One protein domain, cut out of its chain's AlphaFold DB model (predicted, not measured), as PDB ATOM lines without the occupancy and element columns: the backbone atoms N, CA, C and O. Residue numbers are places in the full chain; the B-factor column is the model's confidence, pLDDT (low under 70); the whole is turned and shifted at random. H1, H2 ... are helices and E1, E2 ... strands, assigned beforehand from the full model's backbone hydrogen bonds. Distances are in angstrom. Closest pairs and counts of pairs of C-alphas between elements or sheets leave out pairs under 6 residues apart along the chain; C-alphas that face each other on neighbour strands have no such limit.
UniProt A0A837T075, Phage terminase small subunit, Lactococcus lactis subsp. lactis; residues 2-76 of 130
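This is residues 2 to 76 of the 130 residues of the protein "Phage terminase small subunit" of Lactococcus lactis subsp. lactis (UniProt A0A837T075). What shape do these atoms make? A two-strand hairpin, E1 and E2, reaches away from a pair of helices packed side by side, H2 and H3, and its tip, residues 48 to 53, sticks out at one end of the model. At the other end the long helix H1 sticks out as a free arm, so that the outline is long and flat, 70 by 39 by 14 A. What is it built of? The printed part has 75 residues with three named helices and two named strands, in the order H1, H2, E1, E2, H3, and its class is mixed, helices and strands. The one sheet, E1 - E2, is antiparallel, and the whole is extended, with a radius of gyration of the C-alphas of 20.3 A.

Where are the strands? E1 is residues 43 to 49, 17.7 A from first to last C-alpha, with C-alpha 43 at (142.560, 251.360, 251.450). E2 is residues 52 to 58, 18.5 A long. Where are the helices? H1, residues 2 to 22, is the longest at 30.6 A and begins with C-alpha 2 at (160.722, 224.758, 211.574). H2 is residues 26 to 37, 16.5 A long. H3 is residues 62 to 73, 16.0 A long, and ends with C-alpha 73 at (138.914, 263.178, 232.066).

How do the strands pair? E1 and E2 form a hairpin of antiparallel neighbours, at 149 degrees between their directions. N 45 and O 56 are 2.9 A apart and N 54 and O 47 also 2.9 A, both within hydrogen-bond range. How do the helices stand? H2 and H3 touch, with the C-alphas of Ala 37 and Gln 65 closest at 4.4 A. They run opposite ways at a steep tilt of 36 degrees, only just past shallow. In H1, H2 and H3 every O i to N i+4 pair is within hydrogen-bond range. What stays apart? H1 touches no helix, and it is apart from E1, E2, H2 and H3. H2 is apart from E2, and E1 is apart from H3.

How far does it reach? The two C-alphas farthest apart are those of Leu 2 and Ala 50, at 70.6 A. Residues 2 to 23, of which 2 to 22 belong to H1, stand free, and without the stretches that stand free the body spans 40 by 21 by 13 A. Is it unbroken, and how confident is the model? The printed part has no cut, and the four links between named elements are tight. The mean pLDDT of the printed part is 90.4, and residue 2 is the one printed residue under 70.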
ATOM      1  N   LEU A   2     162.007 224.704 210.845       67.12
ATOM      2  CA  LEU A   2     160.722 224.758 211.574       67.12
ATOM      3  C   LEU A   2     160.885 224.819 213.108       67.12
ATOM      4  O   LEU A   2     160.371 225.727 213.743       67.12
ATOM      5  N   THR A   3     161.748 223.976 213.678       74.12
ATOM      6  CA  THR A   3     162.002 223.922 215.131       74.12
ATOM      7  C   THR A   3     162.500 225.229 215.752       74.12
ATOM      8  O   THR A   3     162.251 225.479 216.923       74.12
ATOM      9  N   ASN A   4     163.215 226.075 215.004       78.12
ATOM     10  CA  ASN A   4     163.682 227.362 215.529       78.12
ATOM     11  C   ASN A   4     162.544 228.399 215.580       78.12
ATOM     12  O   ASN A   4     162.497 229.202 216.507       78.12
ATOM     13  N   VAL A   5     161.610 228.332 214.624       88.44
ATOM     14  CA  VAL A   5     160.404 229.172 214.596       88.44
ATOM     15  C   VAL A   5     159.473 228.793 215.745       88.44
ATOM     16  O   VAL A   5     159.006 229.677 216.454       88.44
ATOM     17  N   ASP A   6     159.287 227.496 215.997       89.19
ATOM     18  CA  ASP A   6     158.435 227.010 217.089       89.19
ATOM     19  C   ASP A   6     158.978 227.419 218.469       89.19
ATOM     20  O   ASP A   6     158.229 227.895 219.322       89.19
ATOM     21  N   ILE A   7     160.298 227.304 218.679       89.69
ATOM     22  CA  ILE A   7     160.952 227.752 219.921       89.69
ATOM     23  C   ILE A   7     160.805 229.265 220.099       89.69
ATOM     24  O   ILE A   7     160.551 229.725 221.210       89.69
ATOM     25  N   LYS A   8     160.958 230.044 219.022       92.31
ATOM     26  CA  LYS A   8     160.793 231.497 219.080       92.31
ATOM     27  C   LYS A   8     159.363 231.880 219.460       92.31
ATOM     28  O   LYS A   8     159.194 232.648 220.398       92.31
ATOM     29  N   ASN A   9     158.361 231.300 218.800       93.62
ATOM     30  CA  ASN A   9     156.953 231.557 219.110       93.62
ATOM     31  C   ASN A   9     156.630 231.203 220.567       93.62
ATOM     32  O   ASN A   9     155.981 231.983 221.252       93.62
ATOM     33  N   TYR A  10     157.152 230.080 221.072       92.94
ATOM     34  CA  TYR A  10     156.987 229.703 222.477       92.94
ATOM     35  C   TYR A  10     157.602 230.733 223.437       92.94
ATOM     36  O   TYR A  10     157.010 231.050 224.466       92.94
ATOM     37  N   ILE A  11     158.785 231.271 223.124       92.12
ATOM     38  CA  ILE A  11     159.406 232.329 223.935       92.12
ATOM     39  C   ILE A  11     158.565 233.608 223.884       92.12
ATOM     40  O   ILE A  11     158.318 234.193 224.936       92.12
ATOM     41  N   ASP A  12     158.105 234.016 222.703       93.38
ATOM     42  CA  ASP A  12     157.292 235.222 222.524       93.38
ATOM     43  C   ASP A  12     155.963 235.113 223.302       93.38
ATOM     44  O   ASP A  12     155.634 236.010 224.079       93.38
ATOM     45  N   GLU A  13     155.270 233.971 223.222       93.62
ATOM     46  CA  GLU A  13     154.060 233.690 224.013       93.62
ATOM     47  C   GLU A  13     154.333 233.727 225.523       93.62
ATOM     48  O   GLU A  13     153.559 234.297 226.293       93.62
ATOM     49  N   ARG A  14     155.449 233.140 225.977       94.12
ATOM     50  CA  ARG A  14     155.826 233.164 227.397       94.12
ATOM     51  C   ARG A  14     156.143 234.569 227.888       94.12
ATOM     52  O   ARG A  14     155.803 234.895 229.023       94.12
ATOM     53  N   MET A  15     156.779 235.389 227.057       89.62
ATOM     54  CA  MET A  15     157.069 236.785 227.374       89.62
ATOM     55  C   MET A  15     155.789 237.623 227.441       89.62
ATOM     56  O   MET A  15     155.658 238.440 228.349       89.62
ATOM     57  N   GLU A  16     154.832 237.393 226.540       90.50
ATOM     58  CA  GLU A  16     153.525 238.061 226.554       90.50
ATOM     59  C   GLU A  16     152.687 237.661 227.780       90.50
ATOM     60  O   GLU A  16     152.118 238.525 228.452       90.50
ATOM     61  N   GLN A  17     152.692 236.377 228.153       90.44
ATOM     62  CA  GLN A  17     152.070 235.896 229.394       90.44
ATOM     63  C   GLN A  17     152.673 236.592 230.620       90.44
ATOM     64  O   GLN A  17     151.953 237.222 231.391       90.44
ATOM     65  N   LEU A  18     154.004 236.573 230.755       90.31
ATOM     66  CA  LEU A  18     154.709 237.238 231.857       90.31
ATOM     67  C   LEU A  18     154.446 238.747 231.910       90.31
ATOM     68  O   LEU A  18     154.371 239.317 232.999       90.31
ATOM     69  N   ALA A  19     154.333 239.399 230.751       84.75
ATOM     70  CA  ALA A  19     154.016 240.816 230.669       84.75
ATOM     71  C   ALA A  19     152.584 241.091 231.135       84.75
ATOM     72  O   ALA A  19     152.397 241.959 231.979       84.75
ATOM     73  N   SER A  20     151.593 240.340 230.650       85.38
ATOM     74  CA  SER A  20     150.185 240.547 231.021       85.38
ATOM     75  C   SER A  20     149.889 240.243 232.494       85.38
ATOM     76  O   SER A  20     149.076 240.929 233.099       85.38
ATOM     77  N   GLU A  21     150.588 239.284 233.107       88.88
ATOM     78  CA  GLU A  21     150.437 238.976 234.537       88.88
ATOM     79  C   GLU A  21     151.035 240.048 235.462       88.88
ATOM     80  O   GLU A  21     150.629 240.177 236.616       88.88
ATOM     81  N   ARG A  22     152.048 240.788 234.993       88.06
ATOM     82  CA  ARG A  22     152.832 241.707 235.838       88.06
ATOM     83  C   ARG A  22     152.609 243.178 235.521       88.06
ATOM     84  O   ARG A  22     152.877 244.021 236.377       88.06
ATOM     85  N   ILE A  23     152.207 243.495 234.294       89.31
ATOM     86  CA  ILE A  23     152.083 244.855 233.780       89.31
ATOM     87  C   ILE A  23     150.618 245.118 233.480       89.31
ATOM     88  O   ILE A  23     150.034 244.526 232.577       89.31
ATOM     89  N   MET A  24     150.063 246.075 234.217       90.62
ATOM     90  CA  MET A  24     148.691 246.512 234.036       90.62
ATOM     91  C   MET A  24     148.477 247.046 232.614       90.62
ATOM     92  O   MET A  24     149.164 247.975 232.175       90.62
ATOM     93  N   GLY A  25     147.511 246.477 231.896       90.62
ATOM     94  CA  GLY A  25     147.119 246.963 230.575       90.62
ATOM     95  C   GLY A  25     146.370 248.298 230.651       90.62
ATOM     96  O   GLY A  25     145.824 248.669 231.687       90.62
ATOM     97  N   ALA A  26     146.265 249.020 229.531       88.69
ATOM     98  CA  ALA A  26     145.562 250.310 229.500       88.69
ATOM     99  C   ALA A  26     144.094 250.210 229.962       88.69
ATOM    100  O   ALA A  26     143.593 251.117 230.622       88.69
ATOM    101  N   GLN A  27     143.406 249.114 229.631       90.25
ATOM    102  CA  GLN A  27     142.040 248.861 230.087       90.25
ATOM    103  C   GLN A  27     141.975 248.660 231.607       90.25
ATOM    104  O   GLN A  27     141.177 249.314 232.271       90.25
ATOM    105  N   GLU A  28     142.851 247.823 232.153       91.44
ATOM    106  CA  GLU A  28     142.896 247.514 233.583       91.44
ATOM    107  C   GLU A  28     143.233 248.760 234.426       91.44
ATOM    108  O   GLU A  28     142.611 248.997 235.461       91.44
ATOM    109  N   ILE A  29     144.124 249.634 233.933       93.56
ATOM    110  CA  ILE A  29     144.403 250.941 234.559       93.56
ATOM    111  C   ILE A  29     143.119 251.769 234.669       93.56
ATOM    112  O   ILE A  29     142.832 252.351 235.716       93.56
ATOM    113  N   LEU A  30     142.335 251.833 233.596       94.38
ATOM    114  CA  LEU A  30     141.114 252.636 233.558       94.38
ATOM    115  C   LEU A  30     140.012 252.056 234.442       94.38
ATOM    116  O   LEU A  30     139.306 252.813 235.111       94.38
ATOM    117  N   GLU A  31     139.877 250.733 234.473       94.50
ATOM    118  CA  GLU A  31     138.970 250.039 235.386       94.50
ATOM    119  C   GLU A  31     139.349 250.350 236.835       94.50
ATOM    120  O   GLU A  31     138.505 250.799 237.614       94.50
ATOM    121  N   ARG A  32     140.639 250.251 237.177       95.88
ATOM    122  CA  ARG A  32     141.122 250.564 238.523       95.88
ATOM    123  C   ARG A  32     140.896 252.028 238.908       95.88
ATOM    124  O   ARG A  32     140.430 252.292 240.016       95.88
ATOM    125  N   LEU A  33     141.169 252.977 238.010       95.88
ATOM    126  CA  LEU A  33     140.886 254.402 238.235       95.88
ATOM    127  C   LEU A  33     139.387 254.671 238.410       95.88
ATOM    128  O   LEU A  33     139.008 255.501 239.234       95.88
ATOM    129  N   THR A  34     138.530 253.955 237.681       95.38
ATOM    130  CA  THR A  34     137.070 254.078 237.807       95.38
ATOM    131  C   THR A  34     136.591 253.601 239.176       95.38
ATOM    132  O   THR A  34     135.802 254.295 239.817       95.38
ATOM    133  N   LEU A  35     137.104 252.465 239.654       97.00
ATOM    134  CA  LEU A  35     136.795 251.949 240.990       97.00
ATOM    135  C   LEU A  35     137.216 252.932 242.092       97.00
ATOM    136  O   LEU A  35     136.451 253.179 243.024       97.00
ATOM    137  N   ILE A  36     138.405 253.535 241.957       96.31
ATOM    138  CA  ILE A  36     138.877 254.592 242.865       96.31
ATOM    139  C   ILE A  36     137.919 255.781 242.825       96.31
ATOM    140  O   ILE A  36     137.459 256.219 243.874       96.31
ATOM    141  N   ALA A  37     137.590 256.285 241.633       94.50
ATOM    142  CA  ALA A  37     136.729 257.453 241.457       94.50
ATOM    143  C   ALA A  37     135.317 257.260 242.037       94.50
ATOM    144  O   ALA A  37     134.721 258.226 242.501       94.50
ATOM    145  N   LYS A  38     134.790 256.030 242.032       94.00
ATOM    146  CA  LYS A  38     133.483 255.684 242.613       94.00
ATOM    147  C   LYS A  38     133.528 255.287 244.092       94.00
ATOM    148  O   LYS A  38     132.474 255.018 244.661       94.00
ATOM    149  N   ALA A  39     134.713 255.238 244.702       94.44
ATOM    150  CA  ALA A  39     134.919 254.725 246.056       94.44
ATOM    151  C   ALA A  39     134.434 253.271 246.255       94.44
ATOM    152  O   ALA A  39     133.984 252.901 247.335       94.44
ATOM    153  N   GLU A  40     134.538 252.440 245.212       94.44
ATOM    154  CA  GLU A  40     134.139 251.021 245.241       94.44
ATOM    155  C   GLU A  40     135.255 250.096 245.764       94.44
ATOM    156  O   GLU A  40     135.029 248.906 245.969       94.44
ATOM    157  N   ILE A  41     136.458 250.632 245.998       94.50
ATOM    158  CA  ILE A  41     137.571 249.931 246.655       94.50
ATOM    159  C   ILE A  41     137.926 250.613 247.972       94.50
ATOM    160  O   ILE A  41     137.595 251.781 248.168       94.50
ATOM    161  N   THR A  42     138.628 249.903 248.848       94.25
ATOM    162  CA  THR A  42     139.103 250.411 250.138       94.25
ATOM    163  C   THR A  42     140.630 250.417 250.206       94.25
ATOM    164  O   THR A  42     141.317 249.670 249.507       94.25
ATOM    165  N   GLU A  43     141.163 251.310 251.033       92.00
ATOM    166  CA  GLU A  43     142.560 251.360 251.450       92.00
ATOM    167  C   GLU A  43     142.654 251.107 252.957       92.00
ATOM    168  O   GLU A  43     141.836 251.600 253.739       92.00
ATOM    169  N   THR A  44     143.665 250.350 253.376       93.25
ATOM    170  CA  THR A  44     143.997 250.180 254.791       93.25
ATOM    171  C   THR A  44     144.860 251.352 255.237       93.25
ATOM    172  O   THR A  44     145.933 251.591 254.682       93.25
ATOM    173  N   VAL A  45     144.410 252.085 256.253       91.12
ATOM    174  CA  VAL A  45     145.164 253.185 256.857       91.12
ATOM    175  C   VAL A  45     145.369 252.960 258.342       91.12
ATOM    176  O   VAL A  45     144.494 252.451 259.037       91.12
ATOM    177  N   VAL A  46     146.523 253.393 258.840       91.38
ATOM    178  CA  VAL A  46     146.816 253.380 260.272       91.38
ATOM    179  C   VAL A  46     146.332 254.693 260.880       91.38
ATOM    180  O   VAL A  46     146.775 255.771 260.480       91.38
ATOM    181  N   VAL A  47     145.428 254.605 261.849       89.38
ATOM    182  CA  VAL A  47     144.911 255.748 262.609       89.38
ATOM    183  C   VAL A  47     145.337 255.656 264.068       89.38
ATOM    184  O   VAL A  47     145.469 254.567 264.626       89.38
ATOM    185  N   ALA A  48     145.552 256.810 264.697       88.75
ATOM    186  CA  ALA A  48     145.749 256.873 266.138       88.75
ATOM    187  C   ALA A  48     144.413 256.601 266.846       88.75
ATOM    188  O   ALA A  48     143.395 257.213 266.522       88.75
ATOM    189  N   SER A  49     144.434 255.685 267.806       84.88
ATOM    190  CA  SER A  49     143.313 255.323 268.669       84.88
ATOM    191  C   SER A  49     143.694 255.555 270.134       84.88
ATOM    192  O   SER A  49     144.866 255.754 270.455       84.88
ATOM    193  N   ALA A  50     142.715 255.520 271.038       84.56
ATOM    194  CA  ALA A  50     142.948 255.693 272.473       84.56
ATOM    195  C   ALA A  50     143.945 254.660 273.044       84.56
ATOM    196  O   ALA A  50     144.727 254.993 273.928       84.56
ATOM    197  N   ASP A  51     143.967 253.451 272.473       83.38
ATOM    198  CA  ASP A  51     144.849 252.346 272.874       83.38
ATOM    199  C   ASP A  51     146.138 252.242 272.028       83.38
ATOM    200  O   ASP A  51     146.857 251.246 272.103       83.38
ATOM    201  N   GLY A  52     146.448 253.252 271.203       87.94
ATOM    202  CA  GLY A  52     147.653 253.287 270.368       87.94
ATOM    203  C   GLY A  52     147.345 253.492 268.889       87.94
ATOM    204  O   GLY A  52     146.915 254.569 268.486       87.94
ATOM    205  N   TYR A  53     147.585 252.477 268.062       87.56
ATOM    206  CA  TYR A  53     147.357 252.537 266.615       87.56
ATOM    207  C   TYR A  53     146.401 251.432 266.179       87.56
ATOM    208  O   TYR A  53     146.475 250.313 266.681       87.56
ATOM    209  N   ALA A  54     145.518 251.747 265.236       87.19
ATOM    210  CA  ALA A  54     144.588 250.798 264.643       87.19
ATOM    211  C   ALA A  54     144.673 250.857 263.118       87.19
ATOM    212  O   ALA A  54     144.740 251.940 262.535       87.19
ATOM    213  N   GLU A  55     144.643 249.694 262.476       91.12
ATOM    214  CA  GLU A  55     144.441 249.585 261.035       91.12
ATOM    215  C   GLU A  55     142.944 249.637 260.737       91.12
ATOM    216  O   GLU A  55     142.151 248.893 261.314       91.12
ATOM    217  N   VAL A  56     142.550 250.548 259.853       91.12
ATOM    218  CA  VAL A  56     141.159 250.752 259.451       91.12
ATOM    219  C   VAL A  56     141.087 250.716 257.937       91.12
ATOM    220  O   VAL A  56     141.820 251.434 257.258       91.12
ATOM    221  N   GLU A  57     140.175 249.911 257.405       93.69
ATOM    222  CA  GLU A  57     139.810 249.992 255.997       93.69
ATOM    223  C   GLU A  57     138.835 251.141 255.776       93.69
ATOM    224  O   GLU A  57     137.792 251.236 256.429       93.69
ATOM    225  N   LYS A  58     139.166 252.023 254.839       93.56
ATOM    226  CA  LYS A  58     138.302 253.136 254.453       93.56
ATOM    227  C   LYS A  58     138.291 253.310 252.935       93.56
ATOM    228  O   LYS A  58     139.246 252.911 252.272       93.56
ATOM    229  N   PRO A  59     137.244 253.915 252.360       93.31
ATOM    230  CA  PRO A  59     137.277 254.311 250.958       93.31
ATOM    231  C   PRO A  59     138.378 255.360 250.696       93.31
ATOM    232  O   PRO A  59     138.739 256.104 251.618       93.31
ATOM    233  N   PRO A  60     138.867 255.474 249.445       93.00
ATOM    234  CA  PRO A  60     139.777 256.527 249.021       93.00
ATOM    235  C   PRO A  60     139.265 257.903 249.430       93.00
ATOM    236  O   PRO A  60     138.070 258.190 249.319       93.00
ATOM    237  N   ASP A  61     140.165 258.784 249.855       93.31
ATOM    238  CA  ASP A  61     139.789 260.157 250.172       93.31
ATOM    239  C   ASP A  61     139.306 260.929 248.926       93.31
ATOM    240  O   ASP A  61     139.610 260.593 247.776       93.31
ATOM    241  N   PHE A  62     138.549 262.009 249.139       93.06
ATOM    242  CA  PHE A  62     138.035 262.823 248.031       93.06
ATOM    243  C   PHE A  62     139.150 263.369 247.137       93.06
ATOM    244  O   PHE A  62     138.962 263.509 245.931       93.06
ATOM    245  N   LYS A  63     140.327 263.658 247.702       93.75
ATOM    246  CA  LYS A  63     141.477 264.141 246.936       93.75
ATOM    247  C   LYS A  63     141.927 263.091 245.917       93.75
ATOM    248  O   LYS A  63     142.130 263.434 244.755       93.75
ATOM    249  N   THR A  64     142.043 261.837 246.329       94.12
ATOM    250  CA  THR A  64     142.444 260.699 245.496       94.12
ATOM    251  C   THR A  64     141.372 260.379 244.463       94.12
ATOM    252  O   THR A  64     141.697 260.215 243.287       94.12
ATOM    253  N   GLN A  65     140.092 260.413 244.851       93.81
ATOM    254  CA  GLN A  65     138.973 260.290 243.908       93.81
ATOM    255  C   GLN A  65     139.022 261.382 242.827       93.81
ATOM    256  O   GLN A  65     138.899 261.086 241.639       93.81
ATOM    257  N   ILE A  66     139.268 262.643 243.206       93.12
ATOM    258  CA  ILE A  66     139.397 263.771 242.269       93.12
ATOM    259  C   ILE A  66     140.574 263.580 241.314       93.12
ATOM    260  O   ILE A  66     140.445 263.887 240.130       93.12
ATOM    261  N   GLN A  67     141.714 263.074 241.788       94.25
ATOM    262  CA  GLN A  67     142.845 262.794 240.901       94.25
ATOM    263  C   GLN A  67     142.512 261.683 239.902       94.25
ATOM    264  O   GLN A  67     142.759 261.854 238.711       94.25
ATOM    265  N   ALA A  68     141.869 260.600 240.346       93.62
ATOM    266  CA  ALA A  68     141.429 259.538 239.444       93.62
ATOM    267  C   ALA A  68     140.441 260.057 238.384       93.62
ATOM    268  O   ALA A  68     140.602 259.778 237.196       93.62
ATOM    269  N   MET A  69     139.475 260.890 238.787       92.81
ATOM    270  CA  MET A  69     138.548 261.547 237.861       92.81
ATOM    271  C   MET A  69     139.270 262.447 236.851       92.81
ATOM    272  O   MET A  69     138.925 262.426 235.674       92.81
ATOM    273  N   LYS A  70     140.291 263.206 237.272       90.69
ATOM    274  CA  LYS A  70     141.101 264.040 236.368       90.69
ATOM    275  C   LYS A  70     141.849 263.208 235.332       90.69
ATOM    276  O   LYS A  70     141.842 263.574 234.161       90.69
ATOM    277  N   GLU A  71     142.469 262.102 235.737       91.44
ATOM    278  CA  GLU A  71     143.166 261.212 234.801       91.44
ATOM    279  C   GLU A  71     142.195 260.571 233.797       91.44
ATOM    280  O   GLU A  71     142.485 260.537 232.602       91.44
ATOM    281  N   LEU A  72     141.000 260.162 234.239       91.12
ATOM    282  CA  LEU A  72     139.939 259.689 233.340       91.12
ATOM    283  C   LEU A  72     139.476 260.789 232.369       91.12
ATOM    284  O   LEU A  72     139.238 260.524 231.189       91.12
ATOM    285  N   LEU A  73     139.386 262.034 232.843       88.12
ATOM    286  CA  LEU A  73     138.914 263.178 232.066       88.12
ATOM    287  C   LEU A  73     139.836 263.525 230.887       88.12
ATOM    288  O   LEU A  73     139.340 263.924 229.830       88.12
ATOM    289  N   LYS A  74     141.153 263.317 231.036       85.69
ATOM    290  CA  LYS A  74     142.155 263.535 229.972       85.69
ATOM    291  C   LYS A  74     141.918 262.670 228.733       85.69
ATOM    292  O   LYS A  74     142.380 263.012 227.648       85.69
ATOM    293  N   ARG A  75     141.188 261.558 228.864       81.38
ATOM    294  CA  ARG A  75     140.870 260.665 227.741       81.38
ATOM    295  C   ARG A  75     139.800 261.231 226.802       81.38
ATOM    296  O   ARG A  75     139.671 260.746 225.682       81.38
ATOM    297  N   TYR A  76     139.032 262.230 227.239       79.31
ATOM    298  CA  TYR A  76     137.967 262.834 226.443       79.31
ATOM    299  C   TYR A  76     138.491 264.075 225.698       79.31
ATOM    300  O   TYR A  76     138.689 265.126 226.320       79.31
TER     301      TYR A  76